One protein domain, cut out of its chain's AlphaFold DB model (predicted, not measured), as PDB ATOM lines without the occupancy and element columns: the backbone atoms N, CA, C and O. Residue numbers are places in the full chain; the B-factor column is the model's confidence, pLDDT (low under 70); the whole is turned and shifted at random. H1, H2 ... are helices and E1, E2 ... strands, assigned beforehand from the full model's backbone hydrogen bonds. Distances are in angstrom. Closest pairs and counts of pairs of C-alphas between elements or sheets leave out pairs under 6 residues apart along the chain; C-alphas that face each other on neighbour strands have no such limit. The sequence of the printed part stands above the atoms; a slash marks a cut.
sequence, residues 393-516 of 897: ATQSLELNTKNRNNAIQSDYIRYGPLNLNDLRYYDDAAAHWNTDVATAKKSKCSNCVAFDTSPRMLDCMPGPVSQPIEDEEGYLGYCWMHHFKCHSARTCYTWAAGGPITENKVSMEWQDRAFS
ATOM      1  N   ALA A 393       9.774 -39.092  19.661       66.00
ATOM      2  CA  ALA A 393       9.505 -37.664  19.832       66.00
ATOM      3  C   ALA A 393       8.274 -37.169  19.047       66.00
ATOM      4  O   ALA A 393       7.751 -36.095  19.330       66.00
ATOM      5  N   THR A 394       7.762 -37.939  18.085       64.94
ATOM      6  CA  THR A 394       6.472 -37.622  17.455       64.94
ATOM      7  C   THR A 394       5.291 -37.957  18.370       64.94
ATOM      8  O   THR A 394       4.290 -37.239  18.350       64.94
ATOM      9  N   GLN A 395       5.459 -38.959  19.238       62.22
ATOM     10  CA  GLN A 395       4.425 -39.469  20.143       62.22
ATOM     11  C   GLN A 395       4.507 -38.862  21.557       62.22
ATOM     12  O   GLN A 395       3.498 -38.746  22.244       62.22
ATOM     13  N   SER A 396       5.691 -38.413  21.995       54.16
ATOM     14  CA  SER A 396       5.912 -37.831  23.328       54.16
ATOM     15  C   SER A 396       6.154 -36.320  23.280       54.16
ATOM     16  O   SER A 396       7.194 -35.856  22.809       54.16
ATOM     17  N   LEU A 397       5.218 -35.536  23.833       56.00
ATOM     18  CA  LEU A 397       5.346 -34.076  23.952       56.00
ATOM     19  C   LEU A 397       6.534 -33.664  24.832       56.00
ATOM     20  O   LEU A 397       7.215 -32.685  24.521       56.00
ATOM     21  N   GLU A 398       6.793 -34.401  25.911       44.59
ATOM     22  CA  GLU A 398       7.905 -34.137  26.826       44.59
ATOM     23  C   GLU A 398       9.248 -34.348  26.123       44.59
ATOM     24  O   GLU A 398      10.096 -33.452  26.119       44.59
ATOM     25  N   LEU A 399       9.412 -35.490  25.446       45.47
ATOM     26  CA  LEU A 399      10.626 -35.800  24.695       45.47
ATOM     27  C   LEU A 399      10.828 -34.817  23.538       45.47
ATOM     28  O   LEU A 399      11.925 -34.292  23.361       45.47
ATOM     29  N   ASN A 400       9.760 -34.500  22.804       61.72
ATOM     30  CA  ASN A 400       9.773 -33.491  21.750       61.72
ATOM     31  C   ASN A 400      10.224 -32.117  22.263       61.72
ATOM     32  O   ASN A 400      11.076 -31.467  21.662       61.72
ATOM     33  N   THR A 401       9.655 -31.671  23.386       58.56
ATOM     34  CA  THR A 401       9.949 -30.363  23.986       58.56
ATOM     35  C   THR A 401      11.376 -30.311  24.509       58.56
ATOM     36  O   THR A 401      12.063 -29.313  24.305       58.56
ATOM     37  N   LYS A 402      11.850 -31.399  25.124       51.41
ATOM     38  CA  LYS A 402      13.232 -31.542  25.587       51.41
ATOM     39  C   LYS A 402      14.217 -31.472  24.423       51.41
ATOM     40  O   LYS A 402      15.138 -30.663  24.464       51.41
ATOM     41  N   ASN A 403      13.987 -32.244  23.363       60.25
ATOM     42  CA  ASN A 403      14.846 -32.256  22.179       60.25
ATOM     43  C   ASN A 403      14.843 -30.896  21.464       60.25
ATOM     44  O   ASN A 403      15.907 -30.368  21.147       60.25
ATOM     45  N   ARG A 404      13.671 -30.263  21.313       75.75
ATOM     46  CA  ARG A 404      13.539 -28.910  20.752       75.75
ATOM     47  C   ARG A 404      14.267 -27.857  21.591       75.75
ATOM     48  O   ARG A 404      14.988 -27.034  21.041       75.75
ATOM     49  N   ASN A 405      14.077 -27.850  22.911       63.56
ATOM     50  CA  ASN A 405      14.709 -26.866  23.794       63.56
ATOM     51  C   ASN A 405      16.233 -27.044  23.819       63.56
ATOM     52  O   ASN A 405      16.955 -26.051  23.754       63.56
ATOM     53  N   ASN A 406      16.717 -28.289  23.804       57.94
ATOM     54  CA  ASN A 406      18.139 -28.589  23.649       57.94
ATOM     55  C   ASN A 406      18.677 -28.080  22.304       57.94
ATOM     56  O   ASN A 406      19.742 -27.477  22.265       57.94
ATOM     57  N   ALA A 407      17.930 -28.263  21.210       66.00
ATOM     58  CA  ALA A 407      18.309 -27.756  19.893       66.00
ATOM     59  C   ALA A 407      18.350 -26.216  19.831       66.00
ATOM     60  O   ALA A 407      19.187 -25.661  19.128       66.00
ATOM     61  N   ILE A 408      17.482 -25.522  20.576       70.50
ATOM     62  CA  ILE A 408      17.482 -24.051  20.691       70.50
ATOM     63  C   ILE A 408      18.692 -23.561  21.499       70.50
ATOM     64  O   ILE A 408      19.335 -22.587  21.115       70.50
ATOM     65  N   GLN A 409      18.975 -24.209  22.633       64.25
ATOM     66  CA  GLN A 409      20.010 -23.784  23.586       64.25
ATOM     67  C   GLN A 409      21.423 -24.204  23.175       64.25
ATOM     68  O   GLN A 409      22.391 -23.600  23.623       64.25
ATOM     69  N   SER A 410      21.547 -25.239  22.348       58.03
ATOM     70  CA  SER A 410      22.831 -25.740  21.874       58.03
ATOM     71  C   SER A 410      23.517 -24.735  20.948       58.03
ATOM     72  O   SER A 410      22.957 -24.360  19.918       58.03
ATOM     73  N   ASP A 411      24.761 -24.372  21.268       60.84
ATOM     74  CA  ASP A 411      25.578 -23.441  20.480       60.84
ATOM     75  C   ASP A 411      25.926 -23.954  19.074       60.84
ATOM     76  O   ASP A 411      26.199 -23.153  18.184       60.84
ATOM     77  N   TYR A 412      25.871 -25.271  18.848       59.25
ATOM     78  CA  TYR A 412      26.158 -25.882  17.546       59.25
ATOM     79  C   TYR A 412      24.897 -26.220  16.729       59.25
ATOM     80  O   TYR A 412      25.011 -26.501  15.539       59.25
ATOM     81  N   ILE A 413      23.697 -26.193  17.331       75.06
ATOM     82  CA  ILE A 413      22.420 -26.436  16.626       75.06
ATOM     83  C   ILE A 413      21.652 -25.134  16.421       75.06
ATOM     84  O   ILE A 413      21.169 -24.880  15.317       75.06
ATOM     85  N   ARG A 414      21.533 -24.312  17.470       79.19
ATOM     86  CA  ARG A 414      20.900 -22.986  17.459       79.19
ATOM     87  C   ARG A 414      19.562 -22.945  16.722       79.19
ATOM     88  O   ARG A 414      19.319 -22.015  15.979       79.19
ATOM     89  N   TYR A 415      18.681 -23.925  16.904       87.06
ATOM     90  CA  TYR A 415      17.408 -23.994  16.178       87.06
ATOM     91  C   TYR A 415      16.554 -22.720  16.353       87.06
ATOM     92  O   TYR A 415      16.195 -22.351  17.473       87.06
ATOM     93  N   GLY A 416      16.194 -22.055  15.251       85.56
ATOM     94  CA  GLY A 416      15.500 -20.770  15.269       85.56
ATOM     95  C   GLY A 416      15.361 -20.103  13.889       85.56
ATOM     96  O   GLY A 416      15.575 -20.745  12.873       85.56
ATOM     97  N   PRO A 417      14.954 -18.829  13.819       79.56
ATOM     98  CA  PRO A 417      14.551 -18.018  14.955       79.56
ATOM     99  C   PRO A 417      13.195 -18.465  15.516       79.56
ATOM    100  O   PRO A 417      12.330 -18.973  14.800       79.56
ATOM    101  N   LEU A 418      12.987 -18.270  16.822       70.31
ATOM    102  CA  LEU A 418      11.690 -18.551  17.454       70.31
ATOM    103  C   LEU A 418      10.591 -17.607  16.948       70.31
ATOM    104  O   LEU A 418       9.437 -18.021  16.857       70.31
ATOM    105  N   ASN A 419      10.980 -16.382  16.585       76.81
ATOM    106  CA  ASN A 419      10.162 -15.385  15.905       76.81
ATOM    107  C   ASN A 419      10.691 -15.204  14.474       76.81
ATOM    108  O   ASN A 419      11.823 -14.758  14.305       76.81
ATOM    109  N   LEU A 420       9.891 -15.517  13.452       71.31
ATOM    110  CA  LEU A 420      10.315 -15.464  12.043       71.31
ATOM    111  C   LEU A 420      10.726 -14.056  11.577       71.31
ATOM    112  O   LEU A 420      11.492 -13.927  10.623       71.31
ATOM    113  N   ASN A 421      10.297 -13.017  12.297       72.31
ATOM    114  CA  ASN A 421      10.670 -11.624  12.051       72.31
ATOM    115  C   ASN A 421      12.023 -11.223  12.670       72.31
ATOM    116  O   ASN A 421      12.456 -10.077  12.521       72.31
ATOM    117  N   ASP A 422      12.705 -12.131  13.377       74.31
ATOM    118  CA  ASP A 422      14.042 -11.880  13.914       74.31
ATOM    119  C   ASP A 422      15.107 -12.002  12.818       74.31
ATOM    120  O   ASP A 422      15.730 -13.042  12.607       74.31
ATOM    121  N   LEU A 423      15.317 -10.895  12.107       73.31
ATOM    122  CA  LEU A 423      16.299 -10.812  11.031       73.31
ATOM    123  C   LEU A 423      17.744 -10.991  11.526       73.31
ATOM    124  O   LEU A 423      18.576 -11.444  10.746       73.31
ATOM    125  N   ARG A 424      18.025 -10.715  12.813       77.81
ATOM    126  CA  ARG A 424      19.380 -10.831  13.387       77.81
ATOM    127  C   ARG A 424      19.852 -12.272  13.456       77.81
ATOM    128  O   ARG A 424      21.034 -12.536  13.292       77.81
ATOM    129  N   TYR A 425      18.928 -13.201  13.671       83.00
ATOM    130  CA  TYR A 425      19.249 -14.620  13.654       83.00
ATOM    131  C   TYR A 425      19.853 -15.033  12.301       83.00
ATOM    132  O   TYR A 425      20.807 -15.804  12.256       83.00
ATOM    133  N   TYR A 426      19.315 -14.512  11.192       83.00
ATOM    134  CA  TYR A 426      19.825 -14.833   9.859       83.00
ATOM    135  C   TYR A 426      21.161 -14.153   9.564       83.00
ATOM    136  O   TYR A 426      21.946 -14.713   8.810       83.00
ATOM    137  N   ASP A 427      21.441 -13.002  10.182       83.81
ATOM    138  CA  ASP A 427      22.771 -12.385  10.141       83.81
ATOM    139  C   ASP A 427      23.808 -13.270  10.862       83.81
ATOM    140  O   ASP A 427      24.883 -13.532  10.323       83.81
ATOM    141  N   ASP A 428      23.462 -13.800  12.043       84.38
ATOM    142  CA  ASP A 428      24.331 -14.698  12.816       84.38
ATOM    143  C   ASP A 428      24.534 -16.054  12.101       84.38
ATOM    144  O   ASP A 428      25.650 -16.576  12.061       84.38
ATOM    145  N   ALA A 429      23.482 -16.606  11.487       83.06
ATOM    146  CA  ALA A 429      23.564 -17.830  10.685       83.06
ATOM    147  C   ALA A 429      24.391 -17.628   9.403       83.06
ATOM    148  O   ALA A 429      25.207 -18.480   9.056       83.06
ATOM    149  N   ALA A 430      24.230 -16.486   8.727       87.75
ATOM    150  CA  ALA A 430      25.020 -16.123   7.553       87.75
ATOM    151  C   ALA A 430      26.512 -16.012   7.894       87.75
ATOM    152  O   ALA A 430      27.352 -16.563   7.185       87.75
ATOM    153  N   ALA A 431      26.834 -15.380   9.027       87.19
ATOM    154  CA  ALA A 431      28.199 -15.315   9.537       87.19
ATOM    155  C   ALA A 431      28.752 -16.707   9.886       87.19
ATOM    156  O   ALA A 431      29.890 -17.013   9.542       87.19
ATOM    157  N   HIS A 432      27.948 -17.566  10.523       86.25
ATOM    158  CA  HIS A 432      28.354 -18.929  10.873       86.25
ATOM    159  C   HIS A 432      28.668 -19.792   9.641       86.25
ATOM    160  O   HIS A 432      29.667 -20.507   9.630       86.25
ATOM    161  N   TRP A 433      27.850 -19.704   8.591       85.19
ATOM    162  CA  TRP A 433      28.038 -20.460   7.348       85.19
ATOM    163  C   TRP A 433      28.949 -19.783   6.330       85.19
ATOM    164  O   TRP A 433      29.151 -20.329   5.247       85.19
ATOM    165  N   ASN A 434      29.478 -18.601   6.655       91.19
ATOM    166  CA  ASN A 434      30.247 -17.775   5.734       91.19
ATOM    167  C   ASN A 434      29.498 -17.537   4.400       91.19
ATOM    168  O   ASN A 434      30.017 -17.783   3.312       91.19
ATOM    169  N   THR A 435      28.242 -17.099   4.496       89.81
ATOM    170  CA  THR A 435      27.348 -16.819   3.361       89.81
ATOM    171  C   THR A 435      26.647 -15.467   3.532       89.81
ATOM    172  O   THR A 435      26.850 -14.777   4.530       89.81
ATOM    173  N   ASP A 436      25.833 -15.053   2.561       92.06
ATOM    174  CA  ASP A 436      25.038 -13.830   2.663       92.06
ATOM    175  C   ASP A 436      23.683 -14.072   3.353       92.06
ATOM    176  O   ASP A 436      23.122 -15.169   3.365       92.06
ATOM    177  N   VAL A 437      23.120 -13.008   3.923       85.69
ATOM    178  CA  VAL A 437      21.872 -13.056   4.701       85.69
ATOM    179  C   VAL A 437      20.675 -13.491   3.854       85.69
ATOM    180  O   VAL A 437      19.752 -14.126   4.369       85.69
ATOM    181  N   ALA A 438      20.649 -13.162   2.558       86.81
ATOM    182  CA  ALA A 438      19.559 -13.578   1.680       86.81
ATOM    183  C   ALA A 438      19.622 -15.088   1.418       86.81
ATOM    184  O   ALA A 438      18.577 -15.741   1.397       86.81
ATOM    185  N   THR A 439      20.823 -15.650   1.296       87.19
ATOM    186  CA  THR A 439      21.050 -17.097   1.223       87.19
ATOM    187  C   THR A 439      20.702 -17.783   2.544       87.19
ATOM    188  O   THR A 439      19.906 -18.721   2.542       87.19
ATOM    189  N   ALA A 440      21.150 -17.258   3.689       86.69
ATOM    190  CA  ALA A 440      20.806 -17.818   5.002       86.69
ATOM    191  C   ALA A 440      19.288 -17.819   5.280       86.69
ATOM    192  O   ALA A 440      18.762 -18.761   5.868       86.69
ATOM    193  N   LYS A 441      18.552 -16.801   4.807       87.31
ATOM    194  CA  LYS A 441      17.076 -16.743   4.876       87.31
ATOM    195  C   LYS A 441      16.375 -17.787   4.010       87.31
ATOM    196  O   LYS A 441      15.224 -18.133   4.284       87.31
ATOM    197  N   LYS A 442      17.031 -18.252   2.945       89.31
ATOM    198  CA  LYS A 442      16.518 -19.315   2.074       89.31
ATOM    199  C   LYS A 442      16.795 -20.702   2.650       89.31
ATOM    200  O   LYS A 442      16.033 -21.612   2.347       89.31
ATOM    201  N   SER A 443      17.818 -20.867   3.487       89.81
ATOM    202  CA  SER A 443      18.142 -22.116   4.185       89.81
ATOM    203  C   SER A 443      17.148 -22.398   5.311       89.81
ATOM    204  O   SER A 443      17.399 -22.062   6.463       89.81
ATOM    205  N   LYS A 444      15.998 -22.991   4.991       91.31
ATOM    206  CA  LYS A 444      14.895 -23.267   5.923       91.31
ATOM    207  C   LYS A 444      14.768 -24.762   6.209       91.31
ATOM    208  O   LYS A 444      15.212 -25.606   5.442       91.31
ATOM    209  N   CYS A 445      14.098 -25.135   7.289       90.75
ATOM    210  CA  CYS A 445      13.757 -26.522   7.566       90.75
ATOM    211  C   CYS A 445      12.989 -27.122   6.383       90.75
ATOM    212  O   CYS A 445      13.329 -28.216   5.964       90.75
ATOM    213  N   SER A 446      12.087 -26.367   5.746       88.81
ATOM    214  CA  SER A 446      11.334 -26.807   4.562       88.81
ATOM    215  C   SER A 446      12.185 -27.280   3.374       88.81
ATOM    216  O   SER A 446      11.663 -27.980   2.516       88.81
ATOM    217  N   ASN A 447      13.459 -26.883   3.279       90.25
ATOM    218  CA  ASN A 447      14.385 -27.341   2.235       90.25
ATOM    219  C   ASN A 447      15.638 -28.033   2.799       90.25
ATOM    220  O   ASN A 447      16.640 -28.185   2.096       90.25
ATOM    221  N   CYS A 448      15.572 -28.484   4.056       91.50
ATOM    222  CA  CYS A 448      16.622 -29.252   4.714       91.50
ATOM    223  C   CYS A 448      16.477 -30.753   4.432       91.50
ATOM    224  O   CYS A 448      15.390 -31.309   4.584       91.50
ATOM    225  N   VAL A 449      17.578 -31.435   4.107       91.44
ATOM    226  CA  VAL A 449      17.598 -32.884   3.804       91.44
ATOM    227  C   VAL A 449      17.098 -33.766   4.955       91.44
ATOM    228  O   VAL A 449      16.698 -34.903   4.739       91.44
ATOM    229  N   ALA A 450      17.118 -33.252   6.187       87.31
ATOM    230  CA  ALA A 450      16.677 -33.963   7.385       87.31
ATOM    231  C   ALA A 450      15.244 -33.616   7.822       87.31
ATOM    232  O   ALA A 450      14.826 -34.045   8.899       87.31
ATOM    233  N   PHE A 451      14.527 -32.794   7.051       93.12
ATOM    234  CA  PHE A 451      13.160 -32.381   7.348       93.12
ATOM    235  C   PHE A 451      12.161 -33.317   6.686       93.12
ATOM    236  O   PHE A 451      12.107 -33.394   5.461       93.12
ATOM    237  N   ASP A 452      11.386 -34.020   7.501       91.12
ATOM    238  CA  ASP A 452      10.500 -35.080   7.054       91.12
ATOM    239  C   ASP A 452       9.030 -34.702   7.168       91.12
ATOM    240  O   ASP A 452       8.509 -34.436   8.257       91.12
ATOM    241  N   THR A 453       8.383 -34.704   6.010       89.56
ATOM    242  CA  THR A 453       6.944 -34.537   5.823       89.56
ATOM    243  C   THR A 453       6.390 -35.610   4.899       89.56
ATOM    244  O   THR A 453       5.445 -35.357   4.152       89.56
ATOM    245  N   SER A 454       6.988 -36.802   4.903       85.31
ATOM    246  CA  SER A 454       6.429 -37.940   4.190       85.31
ATOM    247  C   SER A 454       5.041 -38.278   4.749       85.31
ATOM    248  O   SER A 454       4.780 -38.011   5.927       85.31
ATOM    249  N   PRO A 455       4.151 -38.904   3.957       82.19
ATOM    250  CA  PRO A 455       2.820 -39.285   4.422       82.19
ATOM    251  C   PRO A 455       2.833 -40.006   5.778       82.19
ATOM    252  O   PRO A 455       2.120 -39.598   6.686       82.19
ATOM    253  N   ARG A 456       3.749 -40.968   5.983       80.75
ATOM    254  CA  ARG A 456       3.869 -41.660   7.274       80.75
ATOM    255  C   ARG A 456       4.259 -40.722   8.412       80.75
ATOM    256  O   ARG A 456       3.821 -40.907   9.538       80.75
ATOM    257  N   MET A 457       5.141 -39.756   8.155       82.62
ATOM    258  CA  MET A 457       5.616 -38.859   9.201       82.62
ATOM    259  C   MET A 457       4.516 -37.880   9.609       82.62
ATOM    260  O   MET A 457       4.376 -37.562  10.791       82.62
ATOM    261  N   LEU A 458       3.699 -37.450   8.646       78.25
ATOM    262  CA  LEU A 458       2.497 -36.660   8.900       78.25
ATOM    263  C   LEU A 458       1.456 -37.473   9.683       78.25
ATOM    264  O   LEU A 458       0.906 -36.951  10.652       78.25
ATOM    265  N   ASP A 459       1.272 -38.757   9.364       72.81
ATOM    266  CA  ASP A 459       0.420 -39.669  10.145       72.81
ATOM    267  C   ASP A 459       0.918 -39.821  11.593       72.81
ATOM    268  O   ASP A 459       0.129 -39.859  12.538       72.81
ATOM    269  N   CYS A 460       2.240 -39.823  11.794       69.88
ATOM    270  CA  CYS A 460       2.868 -39.824  13.115       69.88
ATOM    271  C   CYS A 460       2.676 -38.514  13.901       69.88
ATOM    272  O   CYS A 460       2.993 -38.452  15.091       69.88
ATOM    273  N   MET A 461       2.169 -37.451  13.280       76.06
ATOM    274  CA  MET A 461       1.957 -36.146  13.906       76.06
ATOM    275  C   MET A 461       0.492 -35.690  13.768       76.06
ATOM    276  O   MET A 461       0.230 -34.704  13.082       76.06
ATOM    277  N   PRO A 462      -0.475 -36.339  14.447       51.78
ATOM    278  CA  PRO A 462      -1.892 -36.014  14.283       51.78
ATOM    279  C   PRO A 462      -2.255 -34.619  14.839       51.78
ATOM    280  O   PRO A 462      -1.887 -34.270  15.963       51.78
ATOM    281  N   GLY A 463      -2.997 -33.829  14.050       55.09
ATOM    282  CA  GLY A 463      -3.504 -32.479  14.363       55.09
ATOM    283  C   GLY A 463      -3.623 -31.598  13.100       55.09
ATOM    284  O   GLY A 463      -3.161 -32.025  12.044       55.09
ATOM    285  N   PRO A 464      -4.194 -30.373  13.161       51.12
ATOM    286  CA  PRO A 464      -4.203 -29.406  12.049       51.12
ATOM    287  C   PRO A 464      -2.801 -28.803  11.825       51.12
ATOM    288  O   PRO A 464      -2.578 -27.605  11.955       51.12
ATOM    289  N   VAL A 465      -1.816 -29.667  11.579       52.62
ATOM    290  CA  VAL A 465      -0.380 -29.350  11.515       52.62
ATOM    291  C   VAL A 465       0.240 -29.656  10.146       52.62
ATOM    292  O   VAL A 465       1.432 -29.424   9.946       52.62
ATOM    293  N   SER A 466      -0.569 -30.164   9.214       50.47
ATOM    294  CA  SER A 466      -0.146 -30.704   7.917       50.47
ATOM    295  C   SER A 466      -0.895 -30.124   6.711       50.47
ATOM    296  O   SER A 466      -0.562 -30.480   5.584       50.47
ATOM    297  N   GLN A 467      -1.847 -29.207   6.908       49.72
ATOM    298  CA  GLN A 467      -2.392 -28.411   5.805       49.72
ATOM    299  C   GLN A 467      -1.784 -27.006   5.832       49.72
ATOM    300  O   GLN A 467      -1.707 -26.415   6.912       49.72
ATOM    301  N   PRO A 468      -1.321 -26.469   4.687       46.19
ATOM    302  CA  PRO A 468      -0.972 -25.062   4.603       46.19
ATOM    303  C   PRO A 468      -2.232 -24.264   4.936       46.19
ATOM    304  O   PRO A 468      -3.226 -24.341   4.222       46.19
ATOM    305  N   ILE A 469      -2.209 -23.555   6.061       46.91
ATOM    306  CA  ILE A 469      -3.244 -22.577   6.375       46.91
ATOM    307  C   ILE A 469      -3.040 -21.464   5.348       46.91
ATOM    308  O   ILE A 469      -1.980 -20.830   5.331       46.91
ATOM    309  N   GLU A 470      -3.994 -21.312   4.430       45.34
ATOM    310  CA  GLU A 470      -4.023 -20.147   3.552       45.34
ATOM    311  C   GLU A 470      -4.024 -18.909   4.456       45.34
ATOM    312  O   GLU A 470      -4.837 -18.792   5.372       45.34
ATOM    313  N   ASP A 471      -3.030 -18.053   4.228       50.53
ATOM    314  CA  ASP A 471      -2.811 -16.770   4.899       50.53
ATOM    315  C   ASP A 471      -2.124 -16.769   6.282       50.53
ATOM    316  O   ASP A 471      -2.515 -16.001   7.153       50.53
ATOM    317  N   GLU A 472      -1.026 -17.529   6.449       49.94
ATOM    318  CA  GLU A 472       0.269 -17.080   7.043       49.94
ATOM    319  C   GLU A 472       1.018 -18.161   7.891       49.94
ATOM    320  O   GLU A 472       0.466 -18.849   8.742       49.94
ATOM    321  N   GLU A 473       2.346 -18.239   7.680       60.12
ATOM    322  CA  GLU A 473       3.433 -18.692   8.592       60.12
ATOM    323  C   GLU A 473       4.100 -20.094   8.514       60.12
ATOM    324  O   GLU A 473       5.250 -20.175   8.950       60.12
ATOM    325  N   GLY A 474       3.567 -21.154   7.886       70.12
ATOM    326  CA  GLY A 474       4.308 -22.420   7.603       70.12
ATOM    327  C   GLY A 474       3.687 -23.714   8.169       70.12
ATOM    328  O   GLY A 474       2.538 -23.714   8.577       70.12
ATOM    329  N   TYR A 475       4.417 -24.843   8.149       76.50
ATOM    330  CA  TYR A 475       3.905 -26.187   8.508       76.50
ATOM    331  C   TYR A 475       4.903 -27.001   9.352       76.50
ATOM    332  O   TYR A 475       6.086 -26.658   9.415       76.50
ATOM    333  N   LEU A 476       4.457 -28.068  10.024       83.81
ATOM    334  CA  LEU A 476       5.332 -28.916  10.847       83.81
ATOM    335  C   LEU A 476       5.885 -30.117  10.067       83.81
ATOM    336  O   LEU A 476       5.194 -30.730   9.262       83.81
ATOM    337  N   GLY A 477       7.133 -30.469  10.368       86.00
ATOM    338  CA  GLY A 477       7.808 -31.685   9.921       86.00
ATOM    339  C   GLY A 477       8.663 -32.280  11.040       86.00
ATOM    340  O   GLY A 477       8.864 -31.655  12.085       86.00
ATOM    341  N   TYR A 478       9.192 -33.482  10.850       89.62
ATOM    342  CA  TYR A 478      10.089 -34.117  11.816       89.62
ATOM    343  C   TYR A 478      11.555 -33.921  11.422       89.62
ATOM    344  O   TYR A 478      11.929 -34.136  10.276       89.62
ATOM    345  N   CYS A 479      12.404 -33.504  12.364       88.38
ATOM    346  CA  CYS A 479      13.839 -33.388  12.123       88.38
ATOM    347  C   CYS A 479      14.545 -34.701  12.467       88.38
ATOM    348  O   CYS A 479      14.653 -35.051  13.644       88.38
ATOM    349  N   TRP A 480      15.101 -35.387  11.469       82.25
ATOM    350  CA  TRP A 480      15.865 -36.619  11.688       82.25
ATOM    351  C   TRP A 480      17.248 -36.408  12.307       82.25
ATOM    352  O   TRP A 480      17.751 -37.316  12.956       82.25
ATOM    353  N   MET A 481      17.845 -35.222  12.161       79.69
ATOM    354  CA  MET A 481      19.142 -34.906  12.778       79.69
ATOM    355  C   MET A 481      19.039 -34.680  14.291       79.69
ATOM    356  O   MET A 481      19.964 -35.018  15.023       79.69
ATOM    357  N   HIS A 482      17.919 -34.118  14.758       77.69
ATOM    358  CA  HIS A 482      17.761 -33.669  16.152       77.69
ATOM    359  C   HIS A 482      16.573 -34.297  16.881       77.69
ATOM    360  O   HIS A 482      16.334 -34.006  18.052       77.69
ATOM    361  N   HIS A 483      15.830 -35.162  16.197       77.75
ATOM    362  CA  HIS A 483      14.736 -35.971  16.725       77.75
ATOM    363  C   HIS A 483      13.637 -35.167  17.441       77.75
ATOM    364  O   HIS A 483      13.264 -35.476  18.574       77.75
ATOM    365  N   PHE A 484      13.103 -34.126  16.796       79.75
ATOM    366  CA  PHE A 484      11.940 -33.370  17.284       79.75
ATOM    367  C   PHE A 484      11.092 -32.805  16.130       79.75
ATOM    368  O   PHE A 484      11.571 -32.660  15.004       79.75
ATOM    369  N   LYS A 485       9.829 -32.462  16.414       86.94
ATOM    370  CA  LYS A 485       8.897 -31.766  15.512       86.94
ATOM    371  C   LYS A 485       9.354 -30.321  15.311       86.94
ATOM    372  O   LYS A 485       9.333 -29.518  16.247       86.94
ATOM    373  N   CYS A 486       9.754 -29.981  14.096       85.62
ATOM    374  CA  CYS A 486      10.283 -28.678  13.725       85.62
ATOM    375  C   CYS A 486       9.374 -27.968  12.707       85.62
ATOM    376  O   CYS A 486       8.609 -28.583  11.974       85.62
ATOM    377  N   HIS A 487       9.430 -26.643  12.712       87.75
ATOM    378  CA  HIS A 487       8.639 -25.749  11.878       87.75
ATOM    379  C   HIS A 487       9.341 -25.438  10.551       87.75
ATOM    380  O   HIS A 487      10.504 -25.026  10.558       87.75
ATOM    381  N   SER A 488       8.631 -25.568   9.432       87.38
ATOM    382  CA  SER A 488       9.165 -25.481   8.067       87.38
ATOM    383  C   SER A 488       9.806 -24.122   7.760       87.38
ATOM    384  O   SER A 488      10.828 -24.063   7.084       87.38
ATOM    385  N   ALA A 489       9.267 -23.039   8.324       85.81
ATOM    386  CA  ALA A 489       9.780 -21.677   8.156       85.81
ATOM    387  C   ALA A 489      11.038 -21.327   8.982       85.81
ATOM    388  O   ALA A 489      11.604 -20.253   8.782       85.81
ATOM    389  N   ARG A 490      11.469 -22.190   9.913       89.69
ATOM    390  CA  ARG A 490      12.657 -21.965  10.762       89.69
ATOM    391  C   ARG A 490      13.913 -22.552  10.129       89.69
ATOM    392  O   ARG A 490      13.851 -23.127   9.055       89.69
ATOM    393  N   THR A 491      15.052 -22.416  10.787       89.56
ATOM    394  CA  THR A 491      16.339 -22.986  10.396       89.56
ATOM    395  C   THR A 491      17.162 -23.392  11.631       89.56
ATOM    396  O   THR A 491      16.687 -23.333  12.764       89.56
ATOM    397  N   CYS A 492      18.374 -23.893  11.435       89.50
ATOM    398  CA  CYS A 492      19.326 -24.284  12.484       89.50
ATOM    399  C   CYS A 492      20.723 -24.303  11.884       89.50
ATOM    400  O   CYS A 492      20.831 -24.532  10.690       89.50
ATOM    401  N   TYR A 493      21.779 -24.141  12.677       86.88
ATOM    402  CA  TYR A 493      23.166 -24.094  12.190       86.88
ATOM    403  C   TYR A 493      23.629 -25.385  11.512       86.88
ATOM    404  O   TYR A 493      24.499 -25.354  10.650       86.88
ATOM    405  N   THR A 494      22.992 -26.510  11.827       84.50
ATOM    406  CA  THR A 494      23.231 -27.803  11.173       84.50
ATOM    407  C   THR A 494      22.393 -28.002   9.907       84.50
ATOM    408  O   THR A 494      22.238 -29.136   9.459       84.50
ATOM    409  N   TRP A 495      21.737 -26.958   9.394       91.31
ATOM    410  CA  TRP A 495      20.957 -27.056   8.165       91.31
ATOM    411  C   TRP A 495      21.833 -27.603   7.034       91.31
ATOM    412  O   TRP A 495      22.979 -27.194   6.868       91.31
ATOM    413  N   ALA A 496      21.272 -28.522   6.253       84.81
ATOM    414  CA  ALA A 496      21.940 -29.112   5.106       84.81
ATOM    415  C   ALA A 496      20.988 -29.127   3.911       84.81
ATOM    416  O   ALA A 496      19.832 -29.542   4.032       84.81
ATOM    417  N   ALA A 497      21.487 -28.672   2.762       84.12
ATOM    418  CA  ALA A 497      20.730 -28.644   1.517       84.12
ATOM    419  C   ALA A 497      20.299 -30.058   1.092       84.12
ATOM    420  O   ALA A 497      21.033 -31.024   1.301       84.12
ATOM    421  N   GLY A 498      19.125 -30.160   0.466       76.25
ATOM    422  CA  GLY A 498      18.615 -31.413  -0.108       76.25
ATOM    423  C   GLY A 498      17.215 -31.819   0.355       76.25
ATOM    424  O   GLY A 498      16.841 -32.969   0.165       76.25
ATOM    425  N   GLY A 499      16.462 -30.926   1.004       70.25
ATOM    426  CA  GLY A 499      15.120 -31.235   1.505       70.25
ATOM    427  C   GLY A 499      13.973 -31.014   0.520       70.25
ATOM    428  O   GLY A 499      14.199 -30.479  -0.565       70.25
ATOM    429  N   PRO A 500      12.730 -31.295   0.959       89.00
ATOM    430  CA  PRO A 500      12.364 -32.086   2.142       89.00
ATOM    431  C   PRO A 500      12.236 -33.587   1.825       89.00
ATOM    432  O   PRO A 500      12.099 -33.984   0.670       89.00
ATOM    433  N   ILE A 501      12.239 -34.434   2.857       89.50
ATOM    434  CA  ILE A 501      11.879 -35.850   2.724       89.50
ATOM    435  C   ILE A 501      10.356 -35.930   2.581       89.50
ATOM    436  O   ILE A 501       9.618 -35.610   3.511       89.50
ATOM    437  N   THR A 502       9.891 -36.357   1.411       88.94
ATOM    438  CA  THR A 502       8.460 -36.504   1.085       88.94
ATOM    439  C   THR A 502       8.057 -37.954   0.828       88.94
ATOM    440  O   THR A 502       6.872 -38.278   0.813       88.94
ATOM    441  N   GLU A 503       9.026 -38.857   0.679       83.94
ATOM    442  CA  GLU A 503       8.791 -40.270   0.403       83.94
ATOM    443  C   GLU A 503       8.926 -41.127   1.665       83.94
ATOM    444  O   GLU A 503       9.925 -41.063   2.387       83.94
ATOM    445  N   ASN A 504       7.951 -42.011   1.899       73.50
ATOM    446  CA  ASN A 504       7.968 -42.932   3.042       73.50
ATOM    447  C   ASN A 504       9.197 -43.851   3.048       73.50
ATOM    448  O   ASN A 504       9.691 -44.195   4.120       73.50
ATOM    449  N   LYS A 505       9.703 -44.237   1.871       78.12
ATOM    450  CA  LYS A 505      10.903 -45.075   1.746       78.12
ATOM    451  C   LYS A 505      12.138 -44.361   2.301       78.12
ATOM    452  O   LYS A 505      12.804 -44.893   3.182       78.12
ATOM    453  N   VAL A 506      12.388 -43.129   1.861       77.81
ATOM    454  CA  VAL A 506      13.523 -42.317   2.327       77.81
ATOM    455  C   VAL A 506      13.403 -42.025   3.823       77.81
ATOM    456  O   VAL A 506      14.373 -42.161   4.567       77.81
ATOM    457  N   SER A 507      12.195 -41.716   4.300       79.06
ATOM    458  CA  SER A 507      11.915 -41.595   5.733       79.06
ATOM    459  C   SER A 507      12.288 -42.881   6.499       79.06
ATOM    460  O   SER A 507      12.783 -42.815   7.625       79.06
ATOM    461  N   MET A 508      12.093 -44.080   5.915       67.62
ATOM    462  CA  MET A 508      12.366 -45.371   6.591       67.62
ATOM    463  C   MET A 508      13.869 -45.580   6.685       67.62
ATOM    464  O   MET A 508      14.370 -45.923   7.744       67.62
ATOM    465  N   GLU A 509      14.604 -45.255   5.625       71.69
ATOM    466  CA  GLU A 509      16.067 -45.309   5.616       71.69
ATOM    467  C   GLU A 509      16.691 -44.351   6.649       71.69
ATOM    468  O   GLU A 509      17.718 -44.654   7.260       71.69
ATOM    469  N   TRP A 510      16.091 -43.180   6.885       76.12
ATOM    470  CA  TRP A 510      16.494 -42.289   7.981       76.12
ATOM    471  C   TRP A 510      16.182 -42.872   9.362       76.12
ATOM    472  O   TRP A 510      17.018 -42.767  10.259       76.12
ATOM    473  N   GLN A 511      15.035 -43.531   9.522       66.38
ATOM    474  CA  GLN A 511      14.661 -44.229  10.754       66.38
ATOM    475  C   GLN A 511      15.593 -45.402  11.060       66.38
ATOM    476  O   GLN A 511      16.079 -45.520  12.183       66.38
ATOM    477  N   ASP A 512      15.913 -46.209  10.052       58.25
ATOM    478  CA  ASP A 512      16.849 -47.322  10.160       58.25
ATOM    479  C   ASP A 512      18.268 -46.828  10.447       58.25
ATOM    480  O   ASP A 512      18.976 -47.428  11.241       58.25
ATOM    481  N   ARG A 513      18.706 -45.694   9.891       59.50
ATOM    482  CA  ARG A 513      20.003 -45.100  10.272       59.50
ATOM    483  C   ARG A 513      20.003 -44.542  11.694       59.50
ATOM    484  O   ARG A 513      21.011 -44.650  12.389       59.50
ATOM    485  N   ALA A 514      18.893 -43.951  12.125       54.00
ATOM    486  CA  ALA A 514      18.750 -43.376  13.459       54.00
ATOM    487  C   ALA A 514      18.649 -44.445  14.561       54.00
ATOM    488  O   ALA A 514      19.108 -44.209  15.680       54.00
ATOM    489  N   PHE A 515      18.073 -45.610  14.247       53.84
ATOM    490  CA  PHE A 515      17.703 -46.642  15.221       53.84
ATOM    491  C   PHE A 515      18.096 -48.077  14.791       53.84
ATOM    492  O   PHE A 515      17.435 -49.032  15.190       53.84
ATOM    493  N   SER A 516      19.143 -48.230  13.965       44.78
ATOM    494  CA  SER A 516      19.505 -49.457  13.218       44.78
ATOM    495  C   SER A 516      19.366 -50.791  13.955       44.78
ATOM    496  O   SER A 516      19.807 -50.952  15.092       44.78
TER     497      SER A 516
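What this domain is: This is residues 393 to 516 of the 897 residues of the protein "Nudix hydrolase domain-containing protein" of bacterium (UniProt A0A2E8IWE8). A small two-stranded hairpin, E1 and E2, sits near the middle, with helices set round it and long loops between them: H2 and H3 pair up at one end, H4 and H5 meet at the opposite end, and H1 runs beside E2 on a further side. Loops make up much of the body; residues 451 to 452 pair with E1, and the loop of residues 460 to 475 swings far out from the middle. You have 124 printed residues, with five named helices and two named strands in the order H1 H2 H3 H4 E1 E2 H5; the sheet order is E1 - E2, antiparallel. The class is mostly helix, though under half of the residues are in named elements: helices hold 47 residues and strands 8. The whole is compact, with a radius of gyration of the C-alphas of 14.1 A, and its rounded outline spans 36 by 35 by 28 A.

Where its parts are: Start at residue 393 and go on to C-alpha 397 at (5.346, -34.076, 23.952), where H1 begins; it covers residues 397 to 409 and is 17.9 A long from first to last C-alpha. Next, find C-alpha 423 at (16.299, -10.812, 11.031), the first of H2, residues 423 to 433, 15.6 A long. H3 follows at residues 437 to 442, 8.6 A, and H4 at residues 455 to 459, 6.2 A. The strands come next: E1, residues 476 to 479, 9.7 A, and E2, residues 484 to 487, 9.9 A. H5 takes residues 504 to 515, 16.0 A, and ends at C-alpha 515, (17.703, -46.642, 15.221).

How they stand to each other: Begin with the sheet, the hairpin of E1 and E2, which are antiparallel with 135 degrees between their N-to-C directions. C-alphas 478 and 485 face each other at 4.5 A, and N 486 and O 477, at 2.8 A, are within hydrogen-bond range, as are N 477 and O 486, at 2.9 A. Residues 451 to 452, between H3 and H4, pair antiparallel with residues 478 to 479 of E1. Look from E2 to H1: 8 pairs of their C-alphas are within 8 A, and the closest C-alphas, those of Asn 400 and Phe 484, are 5.0 A apart. H1 is apart from E1, and it touches no helix. From E1 to H4 the closest C-alphas are those of Met 457 and Tyr 478, at 7.0 A. H4 and H5 touch, with H5 using residues 504 to 507 alone; their closest C-alphas, those of Arg 456 and Asn 504, are 6.0 A apart. H2 and H3 touch, about perpendicular at 87 degrees, with the C-alphas of Ala 430 and Ala 440 closest at 5.2 A. H2 is apart from both strands and from H5. In H1, H2, H3, H4 and H5 every O i to N i+4 pair is within hydrogen-bond range.

The domain as a whole: The two C-alphas farthest apart, those of Asp 471 and Ser 516, are 40.4 A from each other, while those of Ala 393 and Ser 516, first and last, are 16.8 A apart. The printed part has no cut. The links H2 to H3 and E1 to E2 are tight; the links H1 to H2, H3 to H4, H4 to E1 and E2 to H5 are long, with 13, 12, 16 and 16 residues. Read the B-factor column for the model's confidence: the mean pLDDT of the printed part is 75.0, and 38 residues are under 70, among them residues 393 to 403, 462 to 473 and 511 to 516.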